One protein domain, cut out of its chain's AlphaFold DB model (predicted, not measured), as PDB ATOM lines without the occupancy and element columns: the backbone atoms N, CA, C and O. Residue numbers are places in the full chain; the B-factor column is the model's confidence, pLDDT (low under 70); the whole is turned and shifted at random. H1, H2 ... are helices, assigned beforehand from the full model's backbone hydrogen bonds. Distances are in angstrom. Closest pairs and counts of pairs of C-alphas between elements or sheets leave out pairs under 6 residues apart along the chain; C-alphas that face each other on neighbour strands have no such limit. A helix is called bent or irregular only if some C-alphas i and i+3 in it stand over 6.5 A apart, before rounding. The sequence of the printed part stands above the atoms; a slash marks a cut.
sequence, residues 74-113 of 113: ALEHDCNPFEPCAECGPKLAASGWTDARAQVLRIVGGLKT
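Overview. This is residues 74 to 113 of the 113 residues of the protein "DUF5710 domain-containing protein" of Massilia atriviolacea (UniProt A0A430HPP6). This is a long arm with a small looped head: helix H2 sticks out within the free-standing residues 93 to 113, while residues 74 to 87, with no named element, wind through a loop at the other end and lead into the short helix H1. The arm makes most of the length, and the C-alphas span 42 by 19 by 15 A. The printed part has 40 residues with two named helices, H1 then H2, and no named strand; the class is all helix. The whole is extended, with a radius of gyration of the C-alphas of 14.0 A.

Along the chain. Start at C-alpha 74, at (26.431, 81.293, 145.940), and go through residues 74 to 87, whose C-alphas lie 12 to 18 A from the mean of all C-alphas. Find C-alpha 88 at (19.069, 75.394, 149.527); there H1 begins, residues 88 to 93, 8.7 A from first to last C-alpha. Then look for C-alpha 97 at (31.386, 71.268, 152.150), where H2 begins; it covers residues 97 to 110, 20.2 A from first to last C-alpha, and ends at C-alpha 110, (45.623, 65.565, 165.287).

Arrangement. Between H1 and H2 you pass three residues, a tight link. H1 and H2 meet only through their link. Residues 93 to 113, of which 97 to 110 belong to H2, stand free: no C-alpha 8 or more apart along the chain comes within 10 A of theirs. In the backbones of H1 and H2, every O i to N i+4 pair is within hydrogen-bond range. Neither helix is bent or irregular.

Size, cuts and confidence. Look at Asp 78 and Thr 113 for the two C-alphas farthest apart, 42.1 A; the first and last printed C-alphas, of Ala 74 and Thr 113, are 36.4 A apart. The printed part has no cut and ends at residue 113, the chain's last residue. The mean pLDDT of the printed part is 86.8, and the model's confidence is low, under 70, at residues 112 to 113.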
ATOM      1  N   ALA A  74      27.437  80.242 145.899       84.94
ATOM      2  CA  ALA A  74      26.431  81.293 145.940       84.94
ATOM      3  C   ALA A  74      25.042  80.650 145.840       84.94
ATOM      4  O   ALA A  74      24.752  79.930 144.886       84.94
ATOM      5  N   LEU A  75      24.196  80.887 146.841       83.44
ATOM      6  CA  LEU A  75      22.790  80.502 146.802       83.44
ATOM      7  C   LEU A  75      21.989  81.726 146.351       83.44
ATOM      8  O   LEU A  75      21.906  82.703 147.082       83.44
ATOM      9  N   GLU A  76      21.400  81.672 145.159       81.31
ATOM     10  CA  GLU A  76      20.567  82.752 144.589       81.31
ATOM     11  C   GLU A  76      19.150  82.809 145.184       81.31
ATOM     12  O   GLU A  76      18.226  83.344 144.581       81.31
ATOM     13  N   HIS A  77      18.953  82.197 146.345       80.25
ATOM     14  CA  HIS A  77      17.652  82.056 146.973       80.25
ATOM     15  C   HIS A  77      17.684  82.739 148.339       80.25
ATOM     16  O   HIS A  77      18.487  82.360 149.194       80.25
ATOM     17  N   ASP A  78      16.797  83.712 148.552       78.94
ATOM     18  CA  ASP A  78      16.598  84.411 149.827       78.94
ATOM     19  C   ASP A  78      15.857  83.511 150.845       78.94
ATOM     20  O   ASP A  78      14.766  83.822 151.323       78.94
ATOM     21  N   CYS A  79      16.441  82.347 151.165       85.06
ATOM     22  CA  CYS A  79      15.982  81.468 152.243       85.06
ATOM     23  C   CYS A  79      16.415  82.018 153.615       85.06
ATOM     24  O   CYS A  79      17.542  82.487 153.772       85.06
ATOM     25  N   ASN A  80      15.550  81.895 154.633       85.56
ATOM     26  CA  ASN A  80      15.941  82.110 156.030       85.56
ATOM     27  C   ASN A  80      17.107  81.159 156.384       85.56
ATOM     28  O   ASN A  80      16.908  79.944 156.344       85.56
ATOM     29  N   PRO A  81      18.304  81.657 156.752       85.50
ATOM     30  CA  PRO A  81      19.471  80.802 156.986       85.50
ATOM     31  C   PRO A  81      19.343  79.851 158.182       85.50
ATOM     32  O   PRO A  81      20.110  78.895 158.286       85.50
ATOM     33  N   PHE A  82      18.419  80.128 159.108       87.00
ATOM     34  CA  PHE A  82      18.236  79.340 160.329       87.00
ATOM     35  C   PHE A  82      17.230  78.197 160.178       87.00
ATOM     36  O   PHE A  82      17.116  77.368 161.081       87.00
ATOM     37  N   GLU A  83      16.521  78.130 159.052       88.00
ATOM     38  CA  GLU A  83      15.523  77.100 158.786       88.00
ATOM     39  C   GLU A  83      15.938  76.216 157.603       88.00
ATOM     40  O   GLU A  83      16.583  76.681 156.659       88.00
ATOM     41  N   PRO A  84      15.581  74.919 157.623       87.94
ATOM     42  CA  PRO A  84      15.859  74.038 156.503       87.94
ATOM     43  C   PRO A  84      15.045  74.477 155.285       87.94
ATOM     44  O   PRO A  84      13.818  74.530 155.315       87.94
ATOM     45  N   CYS A  85      15.736  74.748 154.185       89.69
ATOM     46  CA  CYS A  85      15.106  75.091 152.919       89.69
ATOM     47  C   CYS A  85      15.219  73.922 151.935       89.69
ATOM     48  O   CYS A  85      16.312  73.400 151.702       89.69
ATOM     49  N   ALA A  86      14.091  73.543 151.328       89.44
ATOM     50  CA  ALA A  86      14.007  72.448 150.362       89.44
ATOM     51  C   ALA A  86      14.857  72.684 149.099       89.44
ATOM     52  O   ALA A  86      15.319  71.727 148.487       89.44
ATOM     53  N   GLU A  87      15.110  73.944 148.735       87.69
ATOM     54  CA  GLU A  87      15.941  74.303 147.582       87.69
ATOM     55  C   GLU A  87      17.421  74.477 147.940       87.69
ATOM     56  O   GLU A  87      18.306  74.019 147.213       87.69
ATOM     57  N   CYS A  88      17.703  75.130 149.072       89.12
ATOM     58  CA  CYS A  88      19.069  75.394 149.527       89.12
ATOM     59  C   CYS A  88      19.745  74.090 150.021       89.12
ATOM     60  O   CYS A  88      20.927  73.864 149.764       89.12
ATOM     61  N   GLY A  89      18.988  73.188 150.661       87.94
ATOM     62  CA  GLY A  89      19.464  71.917 151.221       87.94
ATOM     63  C   GLY A  89      20.203  70.994 150.239       87.94
ATOM     64  O   GLY A  89      21.369  70.683 150.488       87.94
ATOM     65  N   PRO A  90      19.595  70.561 149.118       89.38
ATOM     66  CA  PRO A  90      20.255  69.666 148.166       89.38
ATOM     67  C   PRO A  90      21.484  70.308 147.508       89.38
ATOM     68  O   PRO A  90      22.498  69.636 147.320       89.38
ATOM     69  N   LYS A  91      21.440  71.619 147.221       88.25
ATOM     70  CA  LYS A  91      22.583  72.370 146.668       88.25
ATOM     71  C   LYS A  91      23.761  72.394 147.645       88.25
ATOM     72  O   LYS A  91      24.903  72.170 147.246       88.25
ATOM     73  N   LEU A  92      23.489  72.613 148.933       87.19
ATOM     74  CA  LEU A  92      24.506  72.569 149.981       87.19
ATOM     75  C   LEU A  92      25.032  71.148 150.211       87.19
ATOM     76  O   LEU A  92      26.238  70.980 150.377       87.19
ATOM     77  N   ALA A  93      24.183  70.121 150.161       87.50
ATOM     78  CA  ALA A  93      24.620  68.731 150.293       87.50
ATOM     79  C   ALA A  93      25.574  68.313 149.159       87.50
ATOM     80  O   ALA A  93      26.599  67.685 149.414       87.50
ATOM     81  N   ALA A  94      25.287  68.729 147.923       88.31
ATOM     82  CA  ALA A  94      26.131  68.452 146.760       88.31
ATOM     83  C   ALA A  94      27.423  69.294 146.704       88.31
ATOM     84  O   ALA A  94      28.301  69.018 145.891       88.31
ATOM     85  N   SER A  95      27.574  70.312 147.560       87.38
ATOM     86  CA  SER A  95      28.728  71.227 147.527       87.38
ATOM     87  C   SER A  95      30.057  70.601 147.980       87.38
ATOM     88  O   SER A  95      31.115  71.215 147.821       87.38
ATOM     89  N   GLY A  96      30.023  69.416 148.604       89.69
ATOM     90  CA  GLY A  96      31.199  68.778 149.213       89.69
ATOM     91  C   GLY A  96      31.731  69.508 150.455       89.69
ATOM     92  O   GLY A  96      32.824  69.205 150.943       89.69
ATOM     93  N   TRP A  97      30.985  70.486 150.980       88.62
ATOM     94  CA  TRP A  97      31.386  71.268 152.150       88.62
ATOM     95  C   TRP A  97      31.488  70.416 153.422       88.62
ATOM     96  O   TRP A  97      32.403  70.608 154.224       88.62
ATOM     97  N   THR A  98      30.592  69.442 153.591       88.81
ATOM     98  CA  THR A  98      30.578  68.538 154.752       88.81
ATOM     99  C   THR A  98      31.859  67.711 154.839       88.81
ATOM    100  O   THR A  98      32.484  67.655 155.900       88.81
ATOM    101  N   ASP A  99      32.302  67.132 153.721       91.31
ATOM    102  CA  ASP A  99      33.535  66.343 153.654       91.31
ATOM    103  C   ASP A  99      34.774  67.199 153.911       91.31
ATOM    104  O   ASP A  99      35.643  66.824 154.705       91.31
ATOM    105  N   ALA A 100      34.826  68.391 153.308       90.00
ATOM    106  CA  ALA A 100      35.906  69.347 153.535       90.00
ATOM    107  C   ALA A 100      35.998  69.749 155.017       90.00
ATOM    108  O   ALA A 100      37.083  69.751 155.602       90.00
ATOM    109  N   ARG A 101      34.860  70.023 155.666       90.25
ATOM    110  CA  ARG A 101      34.809  70.325 157.104       90.25
ATOM    111  C   ARG A 101      35.269  69.140 157.949       90.25
ATOM    112  O   ARG A 101      36.029  69.335 158.896       90.25
ATOM    113  N   ALA A 102      34.847  67.922 157.616       93.50
ATOM    114  CA  ALA A 102      35.278  66.717 158.320       93.50
ATOM    115  C   ALA A 102      36.797  66.503 158.207       93.50
ATOM    116  O   ALA A 102      37.449  66.151 159.189       93.50
ATOM    117  N   GLN A 103      37.384  66.755 157.034       92.88
ATOM    118  CA  GLN A 103      38.832  66.704 156.838       92.88
ATOM    119  C   GLN A 103      39.560  67.723 157.724       92.88
ATOM    120  O   GLN A 103      40.505  67.352 158.418       92.88
ATOM    121  N   VAL A 104      39.095  68.975 157.759       91.81
ATOM    122  CA  VAL A 104      39.676  70.015 158.622       91.81
ATOM    123  C   VAL A 104      39.606  69.609 160.094       91.81
ATOM    124  O   VAL A 104      40.602  69.725 160.801       91.81
ATOM    125  N   LEU A 105      38.471  69.076 160.558       93.69
ATOM    126  CA  LEU A 105      38.326  68.621 161.944       93.69
ATOM    127  C   LEU A 105      39.302  67.495 162.303       93.69
ATOM    128  O   LEU A 105      39.844  67.512 163.405       93.69
ATOM    129  N   ARG A 106      39.573  66.556 161.388       94.50
ATOM    130  CA  ARG A 106      40.590  65.508 161.598       94.50
ATOM    131  C   ARG A 106      41.989  66.097 161.745       94.50
ATOM    132  O   ARG A 106      42.702  65.731 162.672       94.50
ATOM    133  N   ILE A 107      42.360  67.025 160.862       93.88
ATOM    134  CA  ILE A 107      43.669  67.693 160.904       93.88
ATOM    135  C   ILE A 107      43.819  68.463 162.220       93.88
ATOM    136  O   ILE A 107      44.801  68.287 162.933       93.88
ATOM    137  N   VAL A 108      42.819  69.270 162.580       93.31
ATOM    138  CA  VAL A 108      42.825  70.050 163.824       93.31
ATOM    139  C   VAL A 108      42.832  69.144 165.056       93.31
ATOM    140  O   VAL A 108      43.491  69.469 166.036       93.31
ATOM    141  N   GLY A 109      42.128  68.010 165.022       91.75
ATOM    142  CA  GLY A 109      42.152  67.017 166.096       91.75
ATOM    143  C   GLY A 109      43.540  66.407 166.306       91.75
ATOM    144  O   GLY A 109      43.977  66.289 167.444       91.75
ATOM    145  N   GLY A 110      44.257  66.095 165.223       86.50
ATOM    146  CA  GLY A 110      45.623  65.565 165.287       86.50
ATOM    147  C   GLY A 110      46.677  66.576 165.755       86.50
ATOM    148  O   GLY A 110      47.690  66.173 166.305       86.50
ATOM    149  N   LEU A 111      46.430  67.879 165.580       80.56
ATOM    150  CA  LEU A 111      47.315  68.958 166.049       80.56
ATOM    151  C   LEU A 111      47.154  69.287 167.544       80.56
ATOM    152  O   LEU A 111      47.948  70.048 168.085       80.56
ATOM    153  N   LYS A 112      46.104  68.777 168.200       69.50
ATOM    154  CA  LYS A 112      45.819  69.012 169.629       69.50
ATOM    155  C   LYS A 112      46.451  67.964 170.561       69.50
ATOM    156  O   LYS A 112      46.037  67.870 171.713       69.50
ATOM    157  N   THR A 113      47.411  67.185 170.061       53.34
ATOM    158  CA  THR A 113      48.258  66.262 170.841       53.34
ATOM    159  C   THR A 113      49.665  66.830 170.904       53.34
ATOM    160  O   THR A 113      50.278  66.745 171.987       53.34
TER     161      THR A 113